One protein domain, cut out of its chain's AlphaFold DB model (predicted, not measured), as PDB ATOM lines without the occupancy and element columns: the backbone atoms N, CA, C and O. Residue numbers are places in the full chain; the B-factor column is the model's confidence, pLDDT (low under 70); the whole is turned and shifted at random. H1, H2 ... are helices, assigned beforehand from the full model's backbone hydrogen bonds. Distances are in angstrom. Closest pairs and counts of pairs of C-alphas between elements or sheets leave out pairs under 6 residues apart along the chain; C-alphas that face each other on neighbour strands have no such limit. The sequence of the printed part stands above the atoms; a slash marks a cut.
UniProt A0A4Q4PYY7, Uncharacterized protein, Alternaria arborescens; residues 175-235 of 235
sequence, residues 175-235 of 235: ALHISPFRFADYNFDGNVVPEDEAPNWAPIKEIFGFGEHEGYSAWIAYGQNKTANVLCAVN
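What this domain is: This is residues 175 to 235 of the 235 residues of an uncharacterized protein of Alternaria arborescens (UniProt A0A4Q4PYY7). There is little regular structure here: one long helix, H2, lies beside a winding stretch, residues 175 to 201, and a short helix, H1, stands near the beginning of H2. The ends of the longest axis are the turn after H1 and the tail after H2. The printed part has 61 residues, with two named helices, H1 then H2, and no named strand; the class is all helix, with 21 residues in named elements. It is compact, with a radius of gyration of the C-alphas of 11.4 A, and spans 37 by 25 by 18 A.

Where its parts are: Find C-alpha 218 at (-14.735, 15.262, 2.115); from there H2, residues 218 to 231, runs 20.0 A to C-alpha 231 at (-17.091, 32.285, 12.423). Look back to C-alpha 202 at (-0.327, 19.939, 4.196) for H1, residues 202 to 208, 10.0 A long.

How they stand to each other: H2 and H1 are close but not clearly touching; their closest C-alphas, Ile 204 and Trp 219, are 7.7 A apart. They run opposite ways at a steep tilt of 57 degrees. Every O i to N i+4 pair is within hydrogen-bond range in H1, and 9 of 10 in H2.

The domain as a whole: The farthest C-alphas, Gly 209 and Asn 235, are 36.8 A apart. The printed part has no cut, and the link from H1 to H2 is short, 9 residues. Look for pLDDT under 70 at residues 234 to 235.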
ATOM      1  N   ALA A 175      -9.553  20.173  12.338       94.00
ATOM      2  CA  ALA A 175      -9.835  20.220  10.908       94.00
ATOM      3  C   ALA A 175     -10.162  21.631  10.382       94.00
ATOM      4  O   ALA A 175     -10.039  21.841   9.181       94.00
ATOM      5  N   LEU A 176     -10.499  22.614  11.232       94.12
ATOM      6  CA  LEU A 176     -10.627  24.014  10.795       94.12
ATOM      7  C   LEU A 176      -9.362  24.546  10.084       94.12
ATOM      8  O   LEU A 176      -9.439  25.442   9.257       94.12
ATOM      9  N   HIS A 177      -8.187  23.973  10.372       92.81
ATOM     10  CA  HIS A 177      -6.925  24.363   9.740       92.81
ATOM     11  C   HIS A 177      -6.745  23.786   8.327       92.81
ATOM     12  O   HIS A 177      -5.773  24.127   7.657       92.81
ATOM     13  N   ILE A 178      -7.650  22.906   7.881       95.19
ATOM     14  CA  ILE A 178      -7.612  22.275   6.555       95.19
ATOM     15  C   ILE A 178      -8.202  23.193   5.487       95.19
ATOM     16  O   ILE A 178      -7.713  23.203   4.364       95.19
ATOM     17  N   SER A 179      -9.260  23.943   5.794       96.00
ATOM     18  CA  SER A 179      -9.916  24.791   4.798       96.00
ATOM     19  C   SER A 179     -10.512  26.035   5.445       96.00
ATOM     20  O   SER A 179     -11.264  25.899   6.418       96.00
ATOM     21  N   PRO A 180     -10.275  27.231   4.875       96.38
ATOM     22  CA  PRO A 180     -11.135  28.386   5.093       96.38
ATOM     23  C   PRO A 180     -12.593  28.074   4.733       96.38
ATOM     24  O   PRO A 180     -12.905  27.031   4.140       96.38
ATOM     25  N   PHE A 181     -13.498  28.995   5.069       96.88
ATOM     26  CA  PHE A 181     -14.835  28.946   4.496       96.88
ATOM     27  C   PHE A 181     -14.790  29.452   3.055       96.88
ATOM     28  O   PHE A 181     -14.375  30.584   2.828       96.88
ATOM     29  N   ARG A 182     -15.195  28.615   2.096       96.06
ATOM     30  CA  ARG A 182     -15.131  28.942   0.668       96.06
ATOM     31  C   ARG A 182     -16.413  29.660   0.257       96.06
ATOM     32  O   ARG A 182     -17.344  29.006  -0.198       96.06
ATOM     33  N   PHE A 183     -16.530  30.974   0.456       96.56
ATOM     34  CA  PHE A 183     -17.748  31.703   0.081       96.56
ATOM     35  C   PHE A 183     -18.041  31.606  -1.420       96.56
ATOM     36  O   PHE A 183     -19.212  31.545  -1.798       96.56
ATOM     37  N   ALA A 184     -17.007  31.523  -2.263       97.06
ATOM     38  CA  ALA A 184     -17.164  31.376  -3.707       97.06
ATOM     39  C   ALA A 184     -17.728  30.003  -4.131       97.06
ATOM     40  O   ALA A 184     -18.368  29.894  -5.179       97.06
ATOM     41  N   ASP A 185     -17.518  28.952  -3.331       96.81
ATOM     42  CA  ASP A 185     -17.865  27.564  -3.678       96.81
ATOM     43  C   ASP A 185     -18.284  26.734  -2.451       96.81
ATOM     44  O   ASP A 185     -17.897  25.574  -2.297       96.81
ATOM     45  N   TYR A 186     -19.082  27.316  -1.551       96.38
ATOM     46  CA  TYR A 186     -19.416  26.683  -0.264       96.38
ATOM     47  C   TYR A 186     -20.125  25.336  -0.443       96.38
ATOM     48  O   TYR A 186     -20.089  24.479   0.440       96.38
ATOM     49  N   ASN A 187     -20.780  25.159  -1.588       97.12
ATOM     50  CA  ASN A 187     -21.552  23.982  -1.934       97.12
ATOM     51  C   ASN A 187     -20.768  22.957  -2.767       97.12
ATOM     52  O   ASN A 187     -21.301  21.885  -3.058       97.12
ATOM     53  N   PHE A 188     -19.517  23.254  -3.139       96.50
ATOM     54  CA  PHE A 188     -18.693  22.420  -4.019       96.50
ATOM     55  C   PHE A 188     -19.350  22.186  -5.393       96.50
ATOM     56  O   PHE A 188     -19.414  21.054  -5.876       96.50
ATOM     57  N   ASP A 189     -19.877  23.251  -6.001       95.81
ATOM     58  CA  ASP A 189     -20.484  23.241  -7.340       95.81
ATOM     59  C   ASP A 189     -19.437  23.370  -8.462       95.81
ATOM     60  O   ASP A 189     -19.771  23.250  -9.641       95.81
ATOM     61  N   GLY A 190     -18.162  23.553  -8.101       93.81
ATOM     62  CA  GLY A 190     -17.054  23.685  -9.049       93.81
ATOM     63  C   GLY A 190     -16.778  25.131  -9.447       93.81
ATOM     64  O   GLY A 190     -16.171  25.375 -10.490       93.81
ATOM     65  N   ASN A 191     -17.221  26.093  -8.633       94.88
ATOM     66  CA  ASN A 191     -16.890  27.496  -8.839       94.88
ATOM     67  C   ASN A 191     -15.394  27.741  -8.589       94.88
ATOM     68  O   ASN A 191     -14.748  27.050  -7.799       94.88
ATOM     69  N   VAL A 192     -14.845  28.759  -9.257       94.81
ATOM     70  CA  VAL A 192     -13.456  29.181  -9.045       94.81
ATOM     71  C   VAL A 192     -13.305  29.687  -7.617       94.81
ATOM     72  O   VAL A 192     -14.029  30.589  -7.201       94.81
ATOM     73  N   VAL A 193     -12.347  29.119  -6.890       95.44
ATOM     74  CA  VAL A 193     -12.076  29.493  -5.504       95.44
ATOM     75  C   VAL A 193     -10.873  30.422  -5.431       95.44
ATOM     76  O   VAL A 193      -9.804  30.048  -5.920       95.44
ATOM     77  N   PRO A 194     -11.048  31.629  -4.866       96.69
ATOM     78  CA  PRO A 194      -9.964  32.571  -4.630       96.69
ATOM     79  C   PRO A 194      -8.832  31.982  -3.780       96.69
ATOM     80  O   PRO A 194      -9.037  31.064  -2.988       96.69
ATOM     81  N   GLU A 195      -7.630  32.542  -3.919       95.81
ATOM     82  CA  GLU A 195      -6.436  32.087  -3.193       95.81
ATOM     83  C   GLU A 195      -6.603  32.162  -1.664       95.81
ATOM     84  O   GLU A 195      -6.146  31.274  -0.949       95.81
ATOM     85  N   ASP A 196      -7.309  33.172  -1.153       95.62
ATOM     86  CA  ASP A 196      -7.588  33.359   0.275       95.62
ATOM     87  C   ASP A 196      -8.652  32.395   0.836       95.62
ATOM     88  O   ASP A 196      -8.774  32.241   2.053       95.62
ATOM     89  N   GLU A 197      -9.370  31.689  -0.037       96.00
ATOM     90  CA  GLU A 197     -10.293  30.606   0.310       96.00
ATOM     91  C   GLU A 197      -9.699  29.212   0.034       96.00
ATOM     92  O   GLU A 197     -10.344  28.191   0.301       96.00
ATOM     93  N   ALA A 198      -8.476  29.141  -0.501       94.44
ATOM     94  CA  ALA A 198      -7.855  27.884  -0.884       94.44
ATOM     95  C   ALA A 198      -7.582  26.983   0.340       94.44
ATOM     96  O   ALA A 198      -7.164  27.455   1.405       94.44
ATOM     97  N   PRO A 199      -7.801  25.663   0.220       94.75
ATOM     98  CA  PRO A 199      -7.538  24.724   1.301       94.75
ATOM     99  C   PRO A 199      -6.036  24.551   1.553       94.75
ATOM    100  O   PRO A 199      -5.205  24.615   0.648       94.75
ATOM    101  N   ASN A 200      -5.687  24.227   2.794       94.06
ATOM    102  CA  ASN A 200      -4.355  23.784   3.171       94.06
ATOM    103  C   ASN A 200      -4.279  22.252   3.130       94.06
ATOM    104  O   ASN A 200      -4.775  21.552   4.017       94.06
ATOM    105  N   TRP A 201      -3.604  21.725   2.113       93.12
ATOM    106  CA  TRP A 201      -3.419  20.285   1.927       93.12
ATOM    107  C   TRP A 201      -2.319  19.670   2.799       93.12
ATOM    108  O   TRP A 201      -2.256  18.445   2.909       93.12
ATOM    109  N   ALA A 202      -1.452  20.472   3.426       92.62
ATOM    110  CA  ALA A 202      -0.327  19.939   4.196       92.62
ATOM    111  C   ALA A 202      -0.773  19.054   5.380       92.62
ATOM    112  O   ALA A 202      -0.281  17.925   5.462       92.62
ATOM    113  N   PRO A 203      -1.755  19.455   6.221       89.75
ATOM    114  CA  PRO A 203      -2.265  18.595   7.290       89.75
ATOM    115  C   PRO A 203      -2.891  17.299   6.769       89.75
ATOM    116  O   PRO A 203      -2.721  16.244   7.374       89.75
ATOM    117  N   ILE A 204      -3.598  17.351   5.632       88.00
ATOM    118  CA  ILE A 204      -4.193  16.154   5.021       88.00
ATOM    119  C   ILE A 204      -3.088  15.180   4.599       88.00
ATOM    120  O   ILE A 204      -3.155  13.992   4.918       88.00
ATOM    121  N   LYS A 205      -2.048  15.682   3.926       91.25
ATOM    122  CA  LYS A 205      -0.920  14.870   3.463       91.25
ATOM    123  C   LYS A 205      -0.143  14.249   4.616       91.25
ATOM    124  O   LYS A 205       0.239  13.086   4.521       91.25
ATOM    125  N   GLU A 206       0.075  14.998   5.689       91.69
ATOM    126  CA  GLU A 206       0.789  14.518   6.874       91.69
ATOM    127  C   GLU A 206       0.003  13.431   7.622       91.69
ATOM    128  O   GLU A 206       0.568  12.401   7.981       91.69
ATOM    129  N   ILE A 207      -1.303  13.636   7.827       87.12
ATOM    130  CA  ILE A 207      -2.133  12.746   8.650       87.12
ATOM    131  C   ILE A 207      -2.617  11.524   7.858       87.12
ATOM    132  O   ILE A 207      -2.662  10.416   8.392       87.12
ATOM    133  N   PHE A 208      -3.002  11.715   6.593       87.25
ATOM    134  CA  PHE A 208      -3.681  10.692   5.791       87.25
ATOM    135  C   PHE A 208      -2.876  10.206   4.581       87.25
ATOM    136  O   PHE A 208      -3.290   9.253   3.924       87.25
ATOM    137  N   GLY A 209      -1.739  10.833   4.268       89.62
ATOM    138  CA  GLY A 209      -0.823  10.374   3.219       89.62
ATOM    139  C   GLY A 209      -1.228  10.715   1.782       89.62
ATOM    140  O   GLY A 209      -0.519  10.318   0.858       89.62
ATOM    141  N   PHE A 210      -2.319  11.457   1.563       87.56
ATOM    142  CA  PHE A 210      -2.733  11.916   0.231       87.56
ATOM    143  C   PHE A 210      -2.724  13.444   0.127       87.56
ATOM    144  O   PHE A 210      -2.883  14.153   1.116       87.56
ATOM    145  N   GLY A 211      -2.472  13.946  -1.081       89.69
ATOM    146  CA  GLY A 211      -2.342  15.375  -1.357       89.69
ATOM    147  C   GLY A 211      -3.515  15.938  -2.146       89.69
ATOM    148  O   GLY A 211      -4.570  15.316  -2.258       89.69
ATOM    149  N   GLU A 212      -3.275  17.121  -2.703       91.69
ATOM    150  CA  GLU A 212      -4.201  17.800  -3.598       91.69
ATOM    151  C   GLU A 212      -4.625  16.914  -4.768       91.69
ATOM    152  O   GLU A 212      -3.811  16.203  -5.364       91.69
ATOM    153  N   HIS A 213      -5.918  16.950  -5.069       86.81
ATOM    154  CA  HIS A 213      -6.519  16.213  -6.166       86.81
ATOM    155  C   HIS A 213      -7.710  16.982  -6.736       86.81
ATOM    156  O   HIS A 213      -8.319  17.812  -6.058       86.81
ATOM    157  N   GLU A 214      -8.070  16.664  -7.978       85.19
ATOM    158  CA  GLU A 214      -9.268  17.213  -8.608       85.19
ATOM    159  C   GLU A 214     -10.550  16.638  -7.985       85.19
ATOM    160  O   GLU A 214     -10.592  15.498  -7.509       85.19
ATOM    161  N   GLY A 215     -11.619  17.433  -8.021       87.50
ATOM    162  CA  GLY A 215     -12.948  17.036  -7.566       87.50
ATOM    163  C   GLY A 215     -13.197  17.228  -6.068       87.50
ATOM    164  O   GLY A 215     -12.491  17.942  -5.361       87.50
ATOM    165  N   TYR A 216     -14.278  16.614  -5.588       94.44
ATOM    166  CA  TYR A 216     -14.743  16.778  -4.213       94.44
ATOM    167  C   TYR A 216     -13.812  16.105  -3.197       94.44
ATOM    168  O   TYR A 216     -13.498  14.922  -3.322       94.44
ATOM    169  N   SER A 217     -13.462  16.838  -2.138       94.38
ATOM    170  CA  SER A 217     -12.746  16.312  -0.975       94.38
ATOM    171  C   SER A 217     -13.601  16.447   0.280       94.38
ATOM    172  O   SER A 217     -13.865  17.553   0.758       94.38
ATOM    173  N   ALA A 218     -13.979  15.307   0.863       95.31
ATOM    174  CA  ALA A 218     -14.735  15.262   2.115       95.31
ATOM    175  C   ALA A 218     -13.979  15.907   3.291       95.31
ATOM    176  O   ALA A 218     -14.601  16.423   4.216       95.31
ATOM    177  N   TRP A 219     -12.642  15.909   3.260       95.31
ATOM    178  CA  TRP A 219     -11.824  16.551   4.293       95.31
ATOM    179  C   TRP A 219     -11.792  18.068   4.157       95.31
ATOM    180  O   TRP A 219     -11.816  18.754   5.176       95.31
ATOM    181  N   ILE A 220     -11.807  18.590   2.926       95.94
ATOM    182  CA  ILE A 220     -11.965  20.029   2.686       95.94
ATOM    183  C   ILE A 220     -13.362  20.474   3.115       95.94
ATOM    184  O   ILE A 220     -13.472  21.432   3.873       95.94
ATOM    185  N   ALA A 221     -14.415  19.750   2.718       97.38
ATOM    186  CA  ALA A 221     -15.786  20.030   3.156       97.38
ATOM    187  C   ALA A 221     -15.916  20.008   4.682       97.38
ATOM    188  O   ALA A 221     -16.430  20.946   5.291       97.38
ATOM    189  N   TYR A 222     -15.355  18.984   5.328       97.31
ATOM    190  CA  TYR A 222     -15.328  18.911   6.781       97.31
ATOM    191  C   TYR A 222     -14.563  20.083   7.409       97.31
ATOM    192  O   TYR A 222     -15.083  20.709   8.333       97.31
ATOM    193  N   GLY A 223     -13.375  20.422   6.901       96.94
ATOM    194  CA  GLY A 223     -12.583  21.555   7.382       96.94
ATOM    195  C   GLY A 223     -13.319  22.887   7.254       96.94
ATOM    196  O   GLY A 223     -13.437  23.612   8.240       96.94
ATOM    197  N   GLN A 224     -13.927  23.148   6.093       97.31
ATOM    198  CA  GLN A 224     -14.768  24.318   5.836       97.31
ATOM    199  C   GLN A 224     -15.894  24.431   6.870       97.31
ATOM    200  O   GLN A 224     -16.109  25.499   7.442       97.31
ATOM    201  N   ASN A 225     -16.599  23.331   7.153       97.62
ATOM    202  CA  ASN A 225     -17.688  23.335   8.128       97.62
ATOM    203  C   ASN A 225     -17.197  23.667   9.545       97.62
ATOM    204  O   ASN A 225     -17.887  24.332  10.317       97.62
ATOM    205  N   LYS A 226     -15.992  23.209   9.904       97.19
ATOM    206  CA  LYS A 226     -15.361  23.496  11.200       97.19
ATOM    207  C   LYS A 226     -14.824  24.924  11.288       97.19
ATOM    208  O   LYS A 226     -14.862  25.514  12.366       97.19
ATOM    209  N   THR A 227     -14.443  25.519  10.163       96.94
ATOM    210  CA  THR A 227     -14.183  26.961  10.061       96.94
ATOM    211  C   THR A 227     -15.468  27.774  10.224       96.94
ATOM    212  O   THR A 227     -15.499  28.699  11.036       96.94
ATOM    213  N   ALA A 228     -16.561  27.381   9.561       96.75
ATOM    214  CA  ALA A 228     -17.868  28.032   9.702       96.75
ATOM    215  C   ALA A 228     -18.351  28.057  11.166       96.75
ATOM    216  O   ALA A 228     -18.839  29.075  11.656       96.75
ATOM    217  N   ASN A 229     -18.135  26.962  11.903       96.19
ATOM    218  CA  ASN A 229     -18.446  26.879  13.331       96.19
ATOM    219  C   ASN A 229     -17.743  27.952  14.177       96.19
ATOM    220  O   ASN A 229     -18.349  28.458  15.117       96.19
ATOM    221  N   VAL A 230     -16.495  28.318  13.856       93.38
ATOM    222  CA  VAL A 230     -15.777  29.391  14.570       93.38
ATOM    223  C   VAL A 230     -16.331  30.758  14.196       93.38
ATOM    224  O   VAL A 230     -16.573  31.570  15.085       93.38
ATOM    225  N   LEU A 231     -16.578  31.001  12.907       91.38
ATOM    226  CA  LEU A 231     -17.091  32.285  12.423       91.38
ATOM    227  C   LEU A 231     -18.445  32.646  13.052       91.38
ATOM    228  O   LEU A 231     -18.687  33.809  13.365       91.38
ATOM    229  N   CYS A 232     -19.310  31.659  13.297       83.81
ATOM    230  CA  CYS A 232     -20.613  31.890  13.923       83.81
ATOM    231  C   CYS A 232     -20.603  31.881  15.460       83.81
ATOM    232  O   CYS A 232     -21.624  32.209  16.057       83.81
ATOM    233  N   ALA A 233     -19.494  31.519  16.112       76.62
ATOM    234  CA  ALA A 233     -19.410  31.470  17.574       76.62
ATOM    235  C   ALA A 233     -19.065  32.827  18.228       76.62
ATOM    236  O   ALA A 233     -19.085  32.922  19.453       76.62
ATOM    237  N   VAL A 234     -18.721  33.855  17.440       52.78
ATOM    238  CA  VAL A 234     -18.114  35.120  17.916       52.78
ATOM    239  C   VAL A 234     -19.098  36.311  17.930       52.78
ATOM    240  O   VAL A 234     -18.672  37.444  18.125       52.78
ATOM    241  N   ASN A 235     -20.410  36.088  17.782       37.06
ATOM    242  CA  ASN A 235     -21.407  37.172  17.702       37.06
ATOM    243  C   ASN A 235     -22.260  37.330  18.962       37.06
ATOM    244  O   ASN A 235     -22.892  36.330  19.371       37.06
TER     245      ASN A 235